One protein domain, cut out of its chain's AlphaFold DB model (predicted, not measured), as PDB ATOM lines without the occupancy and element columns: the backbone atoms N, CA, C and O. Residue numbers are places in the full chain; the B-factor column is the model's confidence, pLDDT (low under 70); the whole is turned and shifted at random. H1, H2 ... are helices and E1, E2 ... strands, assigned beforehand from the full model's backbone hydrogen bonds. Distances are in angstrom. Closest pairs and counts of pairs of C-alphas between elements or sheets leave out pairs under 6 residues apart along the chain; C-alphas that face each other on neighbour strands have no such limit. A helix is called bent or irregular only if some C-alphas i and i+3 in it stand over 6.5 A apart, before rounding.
ATOM      1  N   ILE A 255      40.971 -34.062 -47.547       97.25
ATOM      2  CA  ILE A 255      40.572 -34.044 -46.136       97.25
ATOM      3  C   ILE A 255      40.892 -35.429 -45.537       97.25
ATOM      4  O   ILE A 255      40.544 -36.439 -46.156       97.25
ATOM      5  N   PRO A 256      41.547 -35.510 -44.363       97.06
ATOM      6  CA  PRO A 256      41.768 -36.767 -43.664       97.06
ATOM      7  C   PRO A 256      40.461 -37.519 -43.416       97.06
ATOM      8  O   PRO A 256      39.486 -36.937 -42.940       97.06
ATOM      9  N   GLU A 257      40.468 -38.830 -43.651       96.94
ATOM     10  CA  GLU A 257      39.286 -39.690 -43.494       96.94
ATOM     11  C   GLU A 257      38.654 -39.572 -42.096       96.94
ATOM     12  O   GLU A 257      37.437 -39.506 -41.959       96.94
ATOM     13  N   ALA A 258      39.471 -39.432 -41.046       97.12
ATOM     14  CA  ALA A 258      38.985 -39.227 -39.680       97.12
ATOM     15  C   ALA A 258      38.145 -37.941 -39.519       97.12
ATOM     16  O   ALA A 258      37.178 -37.924 -38.758       97.12
ATOM     17  N   LEU A 259      38.478 -36.864 -40.241       97.25
ATOM     18  CA  LEU A 259      37.679 -35.635 -40.234       97.25
ATOM     19  C   LEU A 259      36.393 -35.805 -41.049       97.25
ATOM     20  O   LEU A 259      35.342 -35.334 -40.619       97.25
ATOM     21  N   VAL A 260      36.436 -36.537 -42.168       97.75
ATOM     22  CA  VAL A 260      35.234 -36.884 -42.950       97.75
ATOM     23  C   VAL A 260      34.251 -37.703 -42.107       97.75
ATOM     24  O   VAL A 260      33.057 -37.406 -42.096       97.75
ATOM     25  N   GLN A 261      34.741 -38.667 -41.325       96.88
ATOM     26  CA  GLN A 261      33.923 -39.453 -40.396       96.88
ATOM     27  C   GLN A 261      33.286 -38.586 -39.300       96.88
ATOM     28  O   GLN A 261      32.116 -38.780 -38.970       96.88
ATOM     29  N   ARG A 262      34.008 -37.588 -38.768       97.25
ATOM     30  CA  ARG A 262      33.458 -36.618 -37.798       97.25
ATOM     31  C   ARG A 262      32.372 -35.727 -38.407       97.25
ATOM     32  O   ARG A 262      31.361 -35.480 -37.751       97.25
ATOM     33  N   ILE A 263      32.544 -35.284 -39.657       96.88
ATOM     34  CA  ILE A 263      31.493 -34.570 -40.403       96.88
ATOM     35  C   ILE A 263      30.254 -35.464 -40.527       96.88
ATOM     36  O   ILE A 263      29.158 -35.043 -40.159       96.88
ATOM     37  N   ALA A 264      30.430 -36.699 -41.008       96.25
ATOM     38  CA  ALA A 264      29.338 -37.648 -41.210       96.25
ATOM     39  C   ALA A 264      28.584 -37.951 -39.905       96.25
ATOM     40  O   ALA A 264      27.359 -37.992 -39.900       96.25
ATOM     41  N   ALA A 265      29.296 -38.083 -38.782       95.19
ATOM     42  CA  ALA A 265      28.699 -38.320 -37.467       95.19
ATOM     43  C   ALA A 265      27.866 -37.136 -36.939       95.19
ATOM     44  O   ALA A 265      26.985 -37.330 -36.106       95.19
ATOM     45  N   THR A 266      28.133 -35.917 -37.419       90.19
ATOM     46  CA  THR A 266      27.445 -34.688 -36.985       90.19
ATOM     47  C   THR A 266      26.214 -34.373 -37.850       90.19
ATOM     48  O   THR A 266      25.416 -33.506 -37.500       90.19
ATOM     49  N   SER A 267      26.028 -35.062 -38.983       89.31
ATOM     50  CA  SER A 267      25.052 -34.680 -40.009       89.31
ATOM     51  C   SER A 267      24.081 -35.796 -40.371       89.31
ATOM     52  O   SER A 267      24.479 -36.856 -40.845       89.31
ATOM     53  N   GLY A 268      22.782 -35.515 -40.252       90.12
ATOM     54  CA  GLY A 268      21.722 -36.431 -40.689       90.12
ATOM     55  C   GLY A 268      21.496 -36.473 -42.206       90.12
ATOM     56  O   GLY A 268      20.749 -37.324 -42.678       90.12
ATOM     57  N   ILE A 269      22.110 -35.563 -42.968       94.62
ATOM     58  CA  ILE A 269      21.921 -35.442 -44.427       94.62
ATOM     59  C   ILE A 269      23.197 -35.740 -45.224       94.62
ATOM     60  O   ILE A 269      23.208 -35.607 -46.447       94.62
ATOM     61  N   PHE A 270      24.283 -36.113 -44.544       96.31
ATOM     62  CA  PHE A 270      25.536 -36.474 -45.195       96.31
ATOM     63  C   PHE A 270      25.374 -37.775 -45.981       96.31
ATOM     64  O   PHE A 270      24.871 -38.773 -45.466       96.31
ATOM     65  N   VAL A 271      25.836 -37.779 -47.229       96.50
ATOM     66  CA  VAL A 271      25.751 -38.937 -48.120       96.50
ATOM     67  C   VAL A 271      27.143 -39.553 -48.285       96.50
ATOM     68  O   VAL A 271      28.006 -38.933 -48.919       96.50
ATOM     69  N   PRO A 272      27.383 -40.770 -47.762       94.00
ATOM     70  CA  PRO A 272      28.651 -41.465 -47.951       94.00
ATOM     71  C   PRO A 272      29.016 -41.611 -49.434       94.00
ATOM     72  O   PRO A 272      28.165 -41.907 -50.273       94.00
ATOM     73  N   GLY A 273      30.291 -41.400 -49.759       92.44
ATOM     74  CA  GLY A 273      30.821 -41.518 -51.121       92.44
ATOM     75  C   GLY A 273      30.654 -40.280 -52.010       92.44
ATOM     76  O   GLY A 273      31.280 -40.226 -53.066       92.44
ATOM     77  N   LEU A 274      29.875 -39.266 -51.606       96.75
ATOM     78  CA  LEU A 274      29.901 -37.966 -52.284       96.75
ATOM     79  C   LEU A 274      31.103 -37.123 -51.818       96.75
ATOM     80  O   LEU A 274      31.444 -37.154 -50.631       96.75
ATOM     81  N   PRO A 275      31.725 -36.329 -52.715       96.62
ATOM     82  CA  PRO A 275      32.821 -35.440 -52.343       96.62
ATOM     83  C   PRO A 275      32.354 -34.387 -51.334       96.62
ATOM     84  O   PRO A 275      31.190 -33.991 -51.342       96.62
ATOM     85  N   VAL A 276      33.261 -33.909 -50.485       97.94
ATOM     86  CA  VAL A 276      32.992 -32.821 -49.532       97.94
ATOM     87  C   VAL A 276      33.369 -31.480 -50.160       97.94
ATOM     88  O   VAL A 276      34.456 -31.345 -50.719       97.94
ATOM     89  N   ARG A 277      32.484 -30.487 -50.042       97.69
ATOM     90  CA  ARG A 277      32.745 -29.073 -50.357       97.69
ATOM     91  C   ARG A 277      32.556 -28.243 -49.092       97.69
ATOM     92  O   ARG A 277      31.537 -28.385 -48.417       97.69
ATOM     93  N   LEU A 278      33.531 -27.400 -48.762       97.81
ATOM     94  CA  LEU A 278      33.511 -26.595 -47.537       97.81
ATOM     95  C   LEU A 278      33.003 -25.177 -47.821       97.81
ATOM     96  O   LEU A 278      33.550 -24.490 -48.676       97.81
ATOM     97  N   LEU A 279      32.019 -24.710 -47.060       96.56
ATOM     98  CA  LEU A 279      31.643 -23.300 -46.975       96.56
ATOM     99  C   LEU A 279      32.242 -22.745 -45.685       96.56
ATOM    100  O   LEU A 279      31.979 -23.275 -44.605       96.56
ATOM    101  N   GLY A 280      33.080 -21.717 -45.784       93.06
ATOM    102  CA  GLY A 280      33.696 -21.128 -44.600       93.06
ATOM    103  C   GLY A 280      32.741 -20.329 -43.738       93.06
ATOM    104  O   GLY A 280      31.600 -20.049 -44.116       93.06
ATOM    105  N   TYR A 281      33.218 -19.903 -42.574       91.81
ATOM    106  CA  TYR A 281      32.376 -19.116 -41.683       91.81
ATOM    107  C   TYR A 281      32.108 -17.703 -42.218       91.81
ATOM    108  O   TYR A 281      31.208 -17.032 -41.714       91.81
ATOM    109  N   GLU A 282      32.783 -17.242 -43.282       90.56
ATOM    110  CA  GLU A 282      32.413 -16.009 -43.990       90.56
ATOM    111  C   GLU A 282      30.975 -16.020 -44.523       90.56
ATOM    112  O   GLU A 282      30.392 -14.956 -44.734       90.56
ATOM    113  N   TRP A 283      30.390 -17.206 -44.711       94.25
ATOM    114  CA  TRP A 283      29.000 -17.385 -45.118       94.25
ATOM    115  C   TRP A 283      27.999 -17.075 -43.993       94.25
ATOM    116  O   TRP A 283      26.821 -16.894 -44.277       94.25
ATOM    117  N   VAL A 284      28.426 -16.967 -42.726       94.06
ATOM    118  CA  VAL A 284      27.514 -16.781 -41.573       94.06
ATOM    119  C   VAL A 284      27.740 -15.508 -40.760       94.06
ATOM    120  O   VAL A 284      26.927 -15.190 -39.888       94.06
ATOM    121  N   THR A 285      28.792 -14.738 -41.053       92.12
ATOM    122  CA  THR A 285      29.130 -13.524 -40.286       92.12
ATOM    123  C   THR A 285      28.242 -12.318 -40.579       92.12
ATOM    124  O   THR A 285      28.195 -11.378 -39.786       92.12
ATOM    125  N   LEU A 286      27.522 -12.319 -41.703       91.38
ATOM    126  CA  LEU A 286      26.560 -11.283 -42.079       91.38
ATOM    127  C   LEU A 286      25.242 -11.928 -42.503       91.38
ATOM    128  O   LEU A 286      25.233 -12.954 -43.174       91.38
ATOM    129  N   ILE A 287      24.111 -11.301 -42.160       91.56
ATOM    130  CA  ILE A 287      22.792 -11.910 -42.393       91.56
ATOM    131  C   ILE A 287      22.534 -12.137 -43.889       91.56
ATOM    132  O   ILE A 287      21.939 -13.132 -44.284       91.56
ATOM    133  N   GLY A 288      23.067 -11.253 -44.739       91.69
ATOM    134  CA  GLY A 288      23.007 -11.426 -46.187       91.69
ATOM    135  C   GLY A 288      23.889 -12.548 -46.718       91.69
ATOM    136  O   GLY A 288      23.555 -13.118 -47.746       91.69
ATOM    137  N   HIS A 289      24.973 -12.892 -46.018       93.44
ATOM    138  CA  HIS A 289      25.818 -14.025 -46.389       93.44
ATOM    139  C   HIS A 289      25.123 -15.348 -46.065       93.44
ATOM    140  O   HIS A 289      25.165 -16.256 -46.890       93.44
ATOM    141  N   ILE A 290      24.369 -15.413 -44.957       95.88
ATOM    142  CA  ILE A 290      23.494 -16.566 -44.686       95.88
ATOM    143  C   ILE A 290      22.487 -16.711 -45.840       95.88
ATOM    144  O   ILE A 290      22.257 -17.809 -46.333       95.88
ATOM    145  N   GLY A 291      21.961 -15.596 -46.360       94.56
ATOM    146  CA  GLY A 291      21.110 -15.599 -47.553       94.56
ATOM    147  C   GLY A 291      21.797 -16.110 -48.830       94.56
ATOM    148  O   GLY A 291      21.118 -16.644 -49.701       94.56
ATOM    149  N   PHE A 292      23.128 -16.012 -48.962       95.50
ATOM    150  CA  PHE A 292      23.846 -16.586 -50.113       95.50
ATOM    151  C   PHE A 292      23.809 -18.118 -50.114       95.50
ATOM    152  O   PHE A 292      23.914 -18.711 -51.189       95.50
ATOM    153  N   ILE A 293      23.617 -18.756 -48.952       96.75
ATOM    154  CA  ILE A 293      23.487 -20.215 -48.838       96.75
ATOM    155  C   ILE A 293      22.301 -20.702 -49.681       96.75
ATOM    156  O   ILE A 293      22.453 -21.665 -50.428       96.75
ATOM    157  N   ASP A 294      21.159 -20.001 -49.654       95.50
ATOM    158  CA  ASP A 294      20.000 -20.313 -50.510       95.50
ATOM    159  C   ASP A 294      20.396 -20.347 -51.991       95.50
ATOM    160  O   ASP A 294      20.175 -21.341 -52.679       95.50
ATOM    161  N   CYS A 295      21.061 -19.301 -52.476       94.81
ATOM    162  CA  CYS A 295      21.470 -19.214 -53.875       94.81
ATOM    163  C   CYS A 295      22.495 -20.292 -54.251       94.81
ATOM    164  O   CYS A 295      22.394 -20.891 -55.322       94.81
ATOM    165  N   HIS A 296      23.442 -20.586 -53.360       97.25
ATOM    166  CA  HIS A 296      24.434 -21.638 -53.564       97.25
ATOM    167  C   HIS A 296      23.775 -23.024 -53.670       97.25
ATOM    168  O   HIS A 296      24.065 -23.793 -54.587       97.25
ATOM    169  N   LEU A 297      22.804 -23.315 -52.799       96.62
ATOM    170  CA  LEU A 297      22.030 -24.556 -52.841       96.62
ATOM    171  C   LEU A 297      21.136 -24.647 -54.088       96.62
ATOM    172  O   LEU A 297      21.014 -25.727 -54.667       96.62
ATOM    173  N   ARG A 298      20.558 -23.532 -54.565       96.44
ATOM    174  CA  ARG A 298      19.827 -23.494 -55.849       96.44
ATOM    175  C   ARG A 298      20.742 -23.819 -57.022       96.44
ATOM    176  O   ARG A 298      20.358 -24.607 -57.883       96.44
ATOM    177  N   MET A 299      21.954 -23.260 -57.048       96.94
ATOM    178  CA  MET A 299      22.953 -23.579 -58.074       96.94
ATOM    179  C   MET A 299      23.287 -25.078 -58.079       96.94
ATOM    180  O   MET A 299      23.283 -25.695 -59.145       96.94
ATOM    181  N   ALA A 300      23.507 -25.683 -56.908       96.12
ATOM    182  CA  ALA A 300      23.739 -27.125 -56.789       96.12
ATOM    183  C   ALA A 300      22.529 -27.952 -57.261       96.12
ATOM    184  O   ALA A 300      22.677 -28.866 -58.071       96.12
ATOM    185  N   ALA A 301      21.317 -27.589 -56.836       96.06
ATOM    186  CA  ALA A 301      20.079 -28.269 -57.225       96.06
ATOM    187  C   ALA A 301      19.758 -28.160 -58.728       96.06
ATOM    188  O   ALA A 301      19.019 -28.987 -59.258       96.06
ATOM    189  N   LEU A 302      20.293 -27.146 -59.413       96.25
ATOM    190  CA  LEU A 302      20.181 -26.952 -60.861       96.25
ATOM    191  C   LEU A 302      21.357 -27.566 -61.644       96.25
ATOM    192  O   LEU A 302      21.436 -27.387 -62.859       96.25
ATOM    193  N   GLY A 303      22.278 -28.267 -60.974       94.81
ATOM    194  CA  GLY A 303      23.449 -28.883 -61.605       94.81
ATOM    195  C   GLY A 303      24.492 -27.877 -62.100       94.81
ATOM    196  O   GLY A 303      25.302 -28.206 -62.964       94.81
ATOM    197  N   MET A 304      24.466 -26.641 -61.590       94.50
ATOM    198  CA  MET A 304      25.474 -25.616 -61.893       94.50
ATOM    199  C   MET A 304      26.720 -25.747 -61.016       94.50
ATOM    200  O   MET A 304      27.760 -25.191 -61.353       94.50
ATOM    201  N   LEU A 305      26.608 -26.469 -59.904       94.94
ATOM    202  CA  LEU A 305      27.722 -26.858 -59.050       94.94
ATOM    203  C   LEU A 305      27.801 -28.390 -58.963       94.94
ATOM    204  O   LEU A 305      26.795 -29.064 -59.217       94.94
ATOM    205  N   PRO A 306      28.969 -28.957 -58.607       92.94
ATOM    206  CA  PRO A 306      29.127 -30.398 -58.459       92.94
ATOM    207  C   PRO A 306      28.171 -30.990 -57.422       92.94
ATOM    208  O   PRO A 306      27.927 -30.409 -56.369       92.94
ATOM    209  N   ARG A 307      27.688 -32.210 -57.670       95.50
ATOM    210  CA  ARG A 307      26.956 -32.970 -56.654       95.50
ATOM    211  C   ARG A 307      27.913 -33.356 -55.521       95.50
ATOM    212  O   ARG A 307      28.792 -34.191 -55.727       95.50
ATOM    213  N   ALA A 308      27.721 -32.773 -54.343       97.00
ATOM    214  CA  ALA A 308      28.627 -32.909 -53.207       97.00
ATOM    215  C   ALA A 308      27.890 -32.830 -51.858       97.00
ATOM    216  O   ALA A 308      26.761 -32.345 -51.776       97.00
ATOM    217  N   ASN A 309      28.568 -33.271 -50.798       97.75
ATOM    218  CA  ASN A 309      28.250 -32.918 -49.421       97.75
ATOM    219  C   ASN A 309      28.735 -31.489 -49.158       97.75
ATOM    220  O   ASN A 309      29.930 -31.267 -48.951       97.75
ATOM    221  N   TYR A 310      27.817 -30.526 -49.161       97.62
ATOM    222  CA  TYR A 310      28.118 -29.158 -48.745       97.62
ATOM    223  C   TYR A 310      28.142 -29.073 -47.220       97.62
ATOM    224  O   TYR A 310      27.162 -29.416 -46.548       97.62
ATOM    225  N   VAL A 311      29.277 -28.634 -46.686       98.12
ATOM    226  CA  VAL A 311      29.574 -28.585 -45.254       98.12
ATOM    227  C   VAL A 311      29.930 -27.153 -44.881       98.12
ATOM    228  O   VAL A 311      30.953 -26.625 -45.306       98.12
ATOM    229  N   LEU A 312      29.071 -26.525 -44.092       97.81
ATOM    230  CA  LEU A 312      29.212 -25.163 -43.612       97.81
ATOM    231  C   LEU A 312      29.898 -25.139 -42.248       97.81
ATOM    232  O   LEU A 312      29.396 -25.711 -41.280       97.81
ATOM    233  N   LEU A 313      31.014 -24.423 -42.170       95.94
ATOM    234  CA  LEU A 313      31.718 -24.135 -40.928       95.94
ATOM    235  C   LEU A 313      31.046 -22.928 -40.261       95.94
ATOM    236  O   LEU A 313      31.106 -21.819 -40.784       95.94
ATOM    237  N   ALA A 314      30.375 -23.129 -39.129       95.94
ATOM    238  CA  ALA A 314      29.554 -22.105 -38.480       95.94
ATOM    239  C   ALA A 314      29.741 -22.105 -36.953       95.94
ATOM    240  O   ALA A 314      28.798 -22.398 -36.216       95.94
ATOM    241  N   PRO A 315      30.943 -21.773 -36.439       93.38
ATOM    242  CA  PRO A 315      31.152 -21.699 -34.999       93.38
ATOM    243  C   PRO A 315      30.206 -20.638 -34.395       93.38
ATOM    244  O   PRO A 315      30.133 -19.528 -34.936       93.38
ATOM    245  N   PRO A 316      29.503 -20.912 -33.275       93.75
ATOM    246  CA  PRO A 316      28.443 -20.040 -32.753       93.75
ATOM    247  C   PRO A 316      28.862 -18.584 -32.520       93.75
ATOM    248  O   PRO A 316      28.062 -17.671 -32.699       93.75
ATOM    249  N   SER A 317      30.131 -18.342 -32.180       91.19
ATOM    250  CA  SER A 317      30.686 -16.995 -31.979       91.19
ATOM    251  C   SER A 317      30.761 -16.146 -33.256       91.19
ATOM    252  O   SER A 317      30.948 -14.931 -33.171       91.19
ATOM    253  N   LYS A 318      30.631 -16.764 -34.436       91.00
ATOM    254  CA  LYS A 318      30.670 -16.104 -35.750       91.00
ATOM    255  C   LYS A 318      29.295 -16.001 -36.411       91.00
ATOM    256  O   LYS A 318      29.159 -15.236 -37.362       91.00
ATOM    257  N   VAL A 319      28.283 -16.734 -35.940       94.75
ATOM    258  CA  VAL A 319      26.947 -16.744 -36.552       94.75
ATOM    259  C   VAL A 319      26.164 -15.498 -36.139       94.75
ATOM    260  O   VAL A 319      25.844 -15.303 -34.971       94.75
ATOM    261  N   VAL A 320      25.803 -14.655 -37.108       93.44
ATOM    262  CA  VAL A 320      25.108 -13.385 -36.822       93.44
ATOM    263  C   VAL A 320      23.608 -13.539 -36.550       93.44
ATOM    264  O   VAL A 320      23.012 -12.701 -35.876       93.44
ATOM    265  N   ASN A 321      22.972 -14.579 -37.095       95.81
ATOM    266  CA  ASN A 321      21.550 -14.855 -36.897       95.81
ATOM    267  C   ASN A 321      21.308 -16.372 -36.905       95.81
ATOM    268  O   ASN A 321      21.134 -16.989 -37.958       95.81
ATOM    269  N   GLN A 322      21.326 -16.967 -35.711       96.56
ATOM    270  CA  GLN A 322      21.176 -18.408 -35.531       96.56
ATOM    271  C   GLN A 322      19.808 -18.939 -36.006       96.56
ATOM    272  O   GLN A 322      19.805 -19.943 -36.720       96.56
ATOM    273  N   PRO A 323      18.657 -18.300 -35.694       97.06
ATOM    274  CA  PRO A 323      17.358 -18.748 -36.201       97.06
ATOM    275  C   PRO A 323      17.297 -18.831 -37.730       97.06
ATOM    276  O   PRO A 323      16.781 -19.808 -38.266       97.06
ATOM    277  N   PHE A 324      17.868 -17.850 -38.439       97.50
ATOM    278  CA  PHE A 324      17.894 -17.862 -39.903       97.50
ATOM    279  C   PHE A 324      18.796 -18.967 -40.457       97.50
ATOM    280  O   PHE A 324      18.392 -19.683 -41.371       97.50
ATOM    281  N   LEU A 325      19.982 -19.168 -39.870       97.56
ATOM    282  CA  LEU A 325      20.882 -20.252 -40.267       97.56
ATOM    283  C   LEU A 325      20.225 -21.636 -40.113       97.56
ATOM    284  O   LEU A 325      20.370 -22.492 -40.986       97.56
ATOM    285  N   ARG A 326      19.472 -21.857 -39.029       96.38
ATOM    286  CA  ARG A 326      18.807 -23.144 -38.759       96.38
ATOM    287  C   ARG A 326      17.804 -23.549 -39.835       96.38
ATOM    288  O   ARG A 326      17.598 -24.746 -40.011       96.38
ATOM    289  N   LEU A 327      17.249 -22.601 -40.593       97.12
ATOM    290  CA  LEU A 327      16.359 -22.920 -41.711       97.12
ATOM    291  C   LEU A 327      17.047 -23.755 -42.806       97.12
ATOM    292  O   LEU A 327      16.377 -24.466 -43.549       97.12
ATOM    293  N   PHE A 328      18.378 -23.703 -42.896       97.06
ATOM    294  CA  PHE A 328      19.161 -24.451 -43.881       97.06
ATOM    295  C   PHE A 328      19.620 -25.833 -43.393       97.06
ATOM    296  O   PHE A 328      20.192 -26.584 -44.181       97.06
ATOM    297  N   ALA A 329      19.370 -26.208 -42.133       94.62
ATOM    298  CA  ALA A 329      19.922 -27.425 -41.524       94.62
ATOM    299  C   ALA A 329      19.488 -28.735 -42.216       94.62
ATOM    300  O   ALA A 329      20.168 -29.750 -42.103       94.62
ATOM    301  N   THR A 330      18.376 -28.719 -42.956       93.31
ATOM    302  CA  THR A 330      17.892 -29.852 -43.764       93.31
ATOM    303  C   THR A 330      18.504 -29.912 -45.166       93.31
ATOM    304  O   THR A 330      18.237 -30.855 -45.908       93.31
ATOM    305  N   HIS A 331      19.305 -28.916 -45.552       95.12
ATOM    306  CA  HIS A 331      19.849 -28.759 -46.903       95.12
ATOM    307  C   HIS A 331      21.378 -28.656 -46.952       95.12
ATOM    308  O   HIS A 331      21.970 -28.964 -47.984       95.12
ATOM    309  N   VAL A 332      22.020 -28.231 -45.862       95.94
ATOM    310  CA  VAL A 332      23.481 -28.141 -45.736       95.94
ATOM    311  C   VAL A 332      23.928 -28.739 -44.406       95.94
ATOM    312  O   VAL A 332      23.255 -28.580 -43.389       95.94
ATOM    313  N   THR A 333      25.057 -29.446 -44.403       97.19
ATOM    314  CA  THR A 333      25.648 -29.945 -43.156       97.19
ATOM    315  C   THR A 333      26.249 -28.763 -42.400       97.19
ATOM    316  O   THR A 333      27.130 -28.105 -42.939       97.19
ATOM    317  N   ILE A 334      25.800 -28.486 -41.175       97.56
ATOM    318  CA  ILE A 334      26.288 -27.355 -40.370       97.56
ATOM    319  C   ILE A 334      27.188 -27.886 -39.253       97.56
ATOM    320  O   ILE A 334      26.740 -28.670 -38.420       97.56
ATOM    321  N   ILE A 335      28.445 -27.442 -39.226       97.44
ATOM    322  CA  ILE A 335      29.421 -27.784 -38.189       97.44
ATOM    323  C   ILE A 335      29.608 -26.586 -37.261       97.44
ATOM    324  O   ILE A 335      30.146 -25.555 -37.661       97.44
ATOM    325  N   GLU A 336      29.167 -26.737 -36.014       95.69
ATOM    326  CA  GLU A 336      29.227 -25.685 -34.988       95.69
ATOM    327  C   GLU A 336      30.325 -25.930 -33.944       95.69
ATOM    328  O   GLU A 336      30.704 -24.999 -33.237       95.69
ATOM    329  N   ASP A 337      30.846 -27.160 -33.844       94.88
ATOM    330  CA  ASP A 337      31.952 -27.505 -32.942       94.88
ATOM    331  C   ASP A 337      33.210 -26.701 -33.320       94.88
ATOM    332  O   ASP A 337      33.777 -26.957 -34.386       94.88
ATOM    333  N   PRO A 338      33.675 -25.756 -32.476       91.88
ATOM    334  CA  PRO A 338      34.821 -24.913 -32.802       91.88
ATOM    335  C   PRO A 338      36.097 -25.711 -33.078       91.88
ATOM    336  O   PRO A 338      36.879 -25.315 -33.933       91.88
ATOM    337  N   VAL A 339      36.283 -26.854 -32.406       92.31
ATOM    338  CA  VAL A 339      37.470 -27.696 -32.607       92.31
ATOM    339  C   VAL A 339      37.434 -28.327 -33.996       92.31
ATOM    340  O   VAL A 339      38.405 -28.238 -34.740       92.31
ATOM    341  N   LEU A 340      36.303 -28.926 -34.384       95.12
ATOM    342  CA  LEU A 340      36.150 -29.474 -35.733       95.12
ATOM    343  C   LEU A 340      36.199 -28.385 -36.814       95.12
ATOM    344  O   LEU A 340      36.715 -28.638 -37.900       95.12
ATOM    345  N   VAL A 341      35.680 -27.185 -36.540       94.19
ATOM    346  CA  VAL A 341      35.807 -26.041 -37.455       94.19
ATOM    347  C   VAL A 341      37.278 -25.707 -37.694       94.19
ATOM    348  O   VAL A 341      37.676 -25.632 -38.855       94.19
ATOM    349  N   ASP A 342      38.076 -25.556 -36.637       91.75
ATOM    350  CA  ASP A 342      39.505 -25.241 -36.749       91.75
ATOM    351  C   ASP A 342      40.281 -26.369 -37.450       91.75
ATOM    352  O   ASP A 342      41.129 -26.088 -38.292       91.75
ATOM    353  N   ASP A 343      39.935 -27.636 -37.194       94.38
ATOM    354  CA  ASP A 343      40.532 -28.790 -37.880       94.38
ATOM    355  C   ASP A 343      40.200 -28.827 -39.388       94.38
ATOM    356  O   ASP A 343      40.993 -29.325 -40.189       94.38
ATOM    357  N   LEU A 344      39.023 -28.335 -39.797       95.88
ATOM    358  CA  LEU A 344      38.555 -28.343 -41.192       95.88
ATOM    359  C   LEU A 344      38.955 -27.095 -41.982       95.88
ATOM    360  O   LEU A 344      39.101 -27.169 -43.207       95.88
ATOM    361  N   LEU A 345      39.144 -25.963 -41.303       93.06
ATOM    362  CA  LEU A 345      39.465 -24.671 -41.907       93.06
ATOM    363  C   LEU A 345      40.636 -24.723 -42.912       93.06
ATOM    364  O   LEU A 345      40.505 -24.155 -44.001       93.06
ATOM    365  N   PRO A 346      41.747 -25.448 -42.653       95.38
ATOM    366  CA  PRO A 346      42.872 -25.501 -43.580       95.38
ATOM    367  C   PRO A 346      42.505 -26.038 -44.966       95.38
ATOM    368  O   PRO A 346      43.084 -25.617 -45.974       95.38
ATOM    369  N   TYR A 347      41.534 -26.953 -45.015       96.94
ATOM    370  CA  TYR A 347      41.149 -27.701 -46.208       96.94
ATOM    371  C   TYR A 347      40.209 -26.929 -47.136       96.94
ATOM    372  O   TYR A 347      39.953 -27.368 -48.260       96.94
ATOM    373  N   GLN A 348      39.757 -25.734 -46.740       94.50
ATOM    374  CA  GLN A 348      39.061 -24.815 -47.648       94.50
ATOM    375  C   GLN A 348      39.908 -24.463 -48.879       94.50
ATOM    376  O   GLN A 348      39.383 -24.191 -49.954       94.50
ATOM    377  N   ARG A 349      41.235 -24.532 -48.764       95.62
ATOM    378  CA  ARG A 349      42.154 -24.331 -49.892       95.62
ATOM    379  C   ARG A 349      42.062 -25.416 -50.953       95.62
ATOM    380  O   ARG A 349      42.485 -25.178 -52.074       95.62
ATOM    381  N   LEU A 350      41.548 -26.591 -50.587       96.31
ATOM    382  CA  LEU A 350      41.444 -27.759 -51.460       96.31
ATOM    383  C   LEU A 350      40.037 -27.879 -52.045       96.31
ATOM    384  O   LEU A 350      39.867 -28.158 -53.226       96.31
ATOM    385  N   VAL A 351      39.019 -27.683 -51.205       96.56
ATOM    386  CA  VAL A 351      37.620 -27.979 -51.556       96.56
ATOM    387  C   VAL A 351      36.640 -26.887 -51.124       96.56
ATOM    388  O   VAL A 351      35.437 -27.128 -51.035       96.56
ATOM    389  N   GLY A 352      37.145 -25.694 -50.816       95.69
ATOM    390  CA  GLY A 352      36.342 -24.569 -50.364       95.69
ATOM    391  C   GLY A 352      35.578 -23.899 -51.500       95.69
ATOM    392  O   GLY A 352      36.134 -23.618 -52.564       95.69
ATOM    393  N   ASP A 353      34.310 -23.614 -51.236       94.69
ATOM    394  CA  ASP A 353      33.428 -22.786 -52.044       94.69
ATOM    395  C   ASP A 353      33.368 -21.372 -51.450       94.69
ATOM    396  O   ASP A 353      33.039 -21.170 -50.281       94.69
ATOM    397  N   GLN A 354      33.667 -20.382 -52.285       88.88
ATOM    398  CA  GLN A 354      33.601 -18.958 -51.953       88.88
ATOM    399  C   GLN A 354      32.574 -18.254 -52.845       88.88
ATOM    400  O   GLN A 354      32.209 -18.758 -53.906       88.88
ATOM    401  N   PHE A 355      32.082 -17.090 -52.419       87.94
ATOM    402  CA  PHE A 355      30.985 -16.383 -53.098       87.94
ATOM    403  C   PHE A 355      31.410 -15.140 -53.897       87.94
ATOM    404  O   PHE A 355      30.576 -14.283 -54.182       87.94
ATOM    405  N   ILE A 356      32.687 -15.019 -54.279       91.12
ATOM    406  CA  ILE A 356      33.149 -13.997 -55.237       91.12
ATOM    407  C   ILE A 356      33.349 -14.601 -56.626       91.12
ATOM    408  O   ILE A 356      32.873 -14.035 -57.610       91.12
ATOM    409  N   ALA A 357      34.008 -15.756 -56.725       93.94
ATOM    410  CA  ALA A 357      34.276 -16.420 -57.998       93.94
ATOM    411  C   ALA A 357      33.950 -17.915 -57.958       93.94
ATOM    412  O   ALA A 357      34.132 -18.576 -56.937       93.94
ATOM    413  N   VAL A 358      33.510 -18.437 -59.099       94.38
ATOM    414  CA  VAL A 358      33.196 -19.851 -59.331       94.38
ATOM    415  C   VAL A 358      33.782 -20.290 -60.672       94.38
ATOM    416  O   VAL A 358      34.011 -19.453 -61.547       94.38
ATOM    417  N   ARG A 359      34.024 -21.592 -60.858       92.44
ATOM    418  CA  ARG A 359      34.325 -22.128 -62.191       92.44
ATOM    419  C   ARG A 359      33.062 -22.114 -63.054       92.44
ATOM    420  O   ARG A 359      32.064 -22.746 -62.714       92.44
ATOM    421  N   GLY A 360      33.134 -21.403 -64.170       89.12
ATOM    422  CA  GLY A 360      32.151 -21.424 -65.239       89.12
ATOM    423  C   GLY A 360      32.214 -22.713 -66.058       89.12
ATOM    424  O   GLY A 360      33.060 -23.586 -65.851       89.12
ATOM    425  N   LYS A 361      31.291 -22.842 -67.016       82.44
ATOM    426  CA  LYS A 361      31.131 -24.059 -67.836       82.44
ATOM    427  C   LYS A 361      32.332 -24.374 -68.731       82.44
ATOM    428  O   LYS A 361      32.539 -25.528 -69.083       82.44
ATOM    429  N   ASP A 362      33.089 -23.359 -69.112       86.81
ATOM    430  CA  ASP A 362      34.316 -23.449 -69.908       86.81
ATOM    431  C   ASP A 362      35.571 -23.689 -69.047       86.81
ATOM    432  O   ASP A 362      36.684 -23.720 -69.567       86.81
ATOM    433  N   GLY A 363      35.401 -23.861 -67.731       86.50
ATOM    434  CA  GLY A 363      36.489 -24.003 -66.765       86.50
ATOM    435  C   GLY A 363      37.103 -22.675 -66.317       86.50
ATOM    436  O   GLY A 363      37.951 -22.684 -65.414       86.50
ATOM    437  N   MET A 364      36.666 -21.547 -66.891       93.12
ATOM    438  CA  MET A 364      37.160 -20.220 -66.538       93.12
ATOM    439  C   MET A 364      36.482 -19.681 -65.279       93.12
ATOM    440  O   MET A 364      35.323 -19.973 -64.999       93.12
ATOM    441  N   ALA A 365      37.195 -18.868 -64.511       94.56
ATOM    442  CA  ALA A 365      36.652 -18.160 -63.371       94.56
ATOM    443  C   ALA A 365      35.644 -17.115 -63.851       94.56
ATOM    444  O   ALA A 365      35.970 -16.232 -64.645       94.56
ATOM    445  N   GLU A 366      34.437 -17.178 -63.308       93.00
ATOM    446  CA  GLU A 366      33.408 -16.163 -63.492       93.00
ATOM    447  C   GLU A 366      32.918 -15.647 -62.129       93.00
ATOM    448  O   GLU A 366      33.124 -16.312 -61.105       93.00
ATOM    449  N   PRO A 367      32.262 -14.472 -62.073       94.50
ATOM    450  CA  PRO A 367      31.658 -13.993 -60.837       94.50
ATOM    451  C   PRO A 367      30.619 -14.985 -60.313       94.50
ATOM    452  O   PRO A 367      29.678 -15.350 -61.022       94.50
ATOM    453  N   TRP A 368      30.730 -15.366 -59.040       95.81
ATOM    454  CA  TRP A 368      29.750 -16.248 -58.402       95.81
ATOM    455  C   TRP A 368      28.340 -15.649 -58.470       95.81
ATOM    456  O   TRP A 368      27.383 -16.354 -58.784       95.81
ATOM    457  N   ALA A 369      28.206 -14.333 -58.281       94.75
ATOM    458  CA  ALA A 369      26.921 -13.643 -58.349       94.75
ATOM    459  C   ALA A 369      26.272 -13.698 -59.747       94.75
ATOM    460  O   ALA A 369      25.046 -13.737 -59.850       94.75
ATOM    461  N   HIS A 370      27.064 -13.762 -60.826       94.50
ATOM    462  CA  HIS A 370      26.538 -13.967 -62.182       94.50
ATOM    463  C   HIS A 370      25.952 -15.378 -62.322       94.50
ATOM    464  O   HIS A 370      24.844 -15.544 -62.840       94.50
ATOM    465  N   ALA A 371      26.657 -16.394 -61.819       95.75
ATOM    466  CA  ALA A 371      26.166 -17.767 -61.805       95.75
ATOM    467  C   ALA A 371      24.917 -17.924 -60.918       95.75
ATOM    468  O   ALA A 371      23.926 -18.505 -61.360       95.75
ATOM    469  N   ALA A 372      24.919 -17.331 -59.722       96.44
ATOM    470  CA  ALA A 372      23.771 -17.292 -58.819       96.44
ATOM    471  C   ALA A 372      22.561 -16.596 -59.460       96.44
ATOM    472  O   ALA A 372      21.429 -17.058 -59.333       96.44
ATOM    473  N   SER A 373      22.790 -15.521 -60.212       96.88
ATOM    474  CA  SER A 373      21.718 -14.810 -60.902       96.88
ATOM    475  C   SER A 373      21.073 -15.641 -62.013       96.88
ATOM    476  O   SER A 373      19.846 -15.726 -62.103       96.88
ATOM    477  N   ARG A 374      21.882 -16.354 -62.808       96.75
ATOM    478  CA  ARG A 374      21.361 -17.324 -63.786       96.75
ATOM    479  C   ARG A 374      20.582 -18.449 -63.110       96.75
ATOM    480  O   ARG A 374      19.521 -18.827 -63.606       96.75
ATOM    481  N   ALA A 375      21.076 -18.952 -61.976       96.75
ATOM    482  CA  ALA A 375      20.370 -19.952 -61.182       96.75
ATOM    483  C   ALA A 375      19.006 -19.427 -60.715       96.75
ATOM    484  O   ALA A 375      18.011 -20.133 -60.833       96.75
ATOM    485  N   GLN A 376      18.934 -18.171 -60.269       96.75
ATOM    486  CA  GLN A 376      17.683 -17.552 -59.840       96.75
ATOM    487  C   GLN A 376      16.666 -17.421 -60.982       96.75
ATOM    488  O   GLN A 376      15.484 -17.695 -60.776       96.75
ATOM    489  N   VAL A 377      17.102 -17.041 -62.186       97.06
ATOM    490  CA  VAL A 377      16.213 -16.987 -63.360       97.06
ATOM    491  C   VAL A 377      15.712 -18.376 -63.741       97.06
ATOM    492  O   VAL A 377      14.517 -18.550 -63.976       97.06
ATOM    493  N   ALA A 378      16.590 -19.382 -63.752       97.56
ATOM    494  CA  ALA A 378      16.197 -20.761 -64.029       97.56
ATOM    495  C   ALA A 378      15.230 -21.316 -62.967       97.56
ATOM    496  O   ALA A 378      14.268 -22.002 -63.308       97.56
ATOM    497  N   TRP A 379      15.447 -20.984 -61.693       97.25
ATOM    498  CA  TRP A 379      14.571 -21.355 -60.581       97.25
ATOM    499  C   TRP A 379      13.163 -20.773 -60.738       97.25
ATOM    500  O   TRP A 379      12.175 -21.500 -60.627       97.25
ATOM    501  N   ALA A 380      13.085 -19.481 -61.069       95.81
ATOM    502  CA  ALA A 380      11.831 -18.779 -61.326       95.81
ATOM    503  C   ALA A 380      11.091 -19.346 -62.548       95.81
ATOM    504  O   ALA A 380       9.878 -19.537 -62.502       95.81
ATOM    505  N   ALA A 381      11.815 -19.674 -63.625       96.25
ATOM    506  CA  ALA A 381      11.235 -20.283 -64.824       96.25
ATOM    507  C   ALA A 381      10.623 -21.671 -64.553       96.25
ATOM    508  O   ALA A 381       9.660 -22.056 -65.209       96.25
ATOM    509  N   GLN A 382      11.151 -22.402 -63.566       97.00
ATOM    510  CA  GLN A 382      10.593 -23.672 -63.088       97.00
ATOM    511  C   GLN A 382       9.475 -23.490 -62.045       97.00
ATOM    512  O   GLN A 382       9.003 -24.483 -61.498       97.00
ATOM    513  N   GLN A 383       9.075 -22.247 -61.737       95.00
ATOM    514  CA  GLN A 383       8.052 -21.909 -60.736       95.00
ATOM    515  C   GLN A 383       8.316 -22.543 -59.361       95.00
ATOM    516  O   GLN A 383       7.399 -22.940 -58.642       95.00
TER     517      GLN A 383
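What this domain is: This is residues 255 to 383 of the 639 residues of an uncharacterized protein of Bradyrhizobium oligotrophicum S58 (UniProt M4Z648). A small sheet of three parallel strands, E1, E2 and E3, is covered on one face by H1 and H4. H5 and the short hairpin of E4 and E5 make a smaller part at the far end of the longest axis; H2 joins the two parts, touching H5 and only grazing the sheet, with the short H3 near it. The printed part has 129 residues with five named helices and five named strands, in the order H1 E1 H2 E2 H3 E3 H4 E4 E5 H5, and the class is mixed, helices and strands. It is compact, with a radius of gyration of the C-alphas of 14.3 A and spans of 40 by 30 by 24 A.

Where its parts are: H1 is residues 257 to 266, 14.4 A long, beginning at C-alpha 257 at (39.286, -39.690, -43.494). E1 is residues 276 to 279, H2 residues 287 to 301, 22.2 A long, and E2 residues 309 to 313, 12.7 A long, with C-alpha 313 at (31.718, -24.135, -40.928). H3 is residues 322 to 326, E3 residues 333 to 335, and H4 residues 338 to 351, 19.2 A long and only just irregular: C-alphas 343 and 346 are 7.0 A apart. E4 is residues 357 to 359, E5 residues 365 to 367, and H5 residues 368 to 381, 20.0 A long, ending at C-alpha 381 at (11.235, -20.283, -64.824).

How they stand to each other: E2 is the inner strand of the sheet E1 E2 E3; N 279 and O 311 are 2.8 A apart, and N 335 and O 312 are 2.8 A apart, both within hydrogen-bond range. E1, H2, E2 and E2, H3, E3 are strand-helix-strand units, two parallel neighbour strands with a helix between, each with a right-handed crossover. H1 and H4 on the same face make two layers, helices on one face of a sheet. H4, at a height over the sheet of 8.5 A, lies over E1 and E2. H4 touches H1 with residues 340 to 344 alone, at a steep tilt of 58 degrees, opposite ways; the closest C-alphas, of Leu 259 and Leu 344, are 7.4 A apart. H2 and H3 are close but not clearly touching, with the C-alphas of Ile 290 and Leu 325 closest at 6.3 A. H2 touches H5 with residues 295 to 299 alone, at a steep tilt of 64 degrees, the same way; the C-alphas of Met 299 and Ala 375 come closest, at 5.4 A. E4 and E5 form an antiparallel hairpin, with N 358 and O 366 within hydrogen-bond range at 2.9 A; E4 and H5 come closest at the C-alphas of Ala 357 and Trp 368, 4.5 A. Every O i to N i+4 pair is within hydrogen-bond range in H1, H3 and H5, against 8 of 11 in H2 and 5 of 10 in H4.

The domain as a whole: The two C-alphas farthest apart, of Val 339 and Ala 381, are 42.2 A apart. The printed part has no cut and no long link. Its mean pLDDT is 94.9, and no printed residue is under 70.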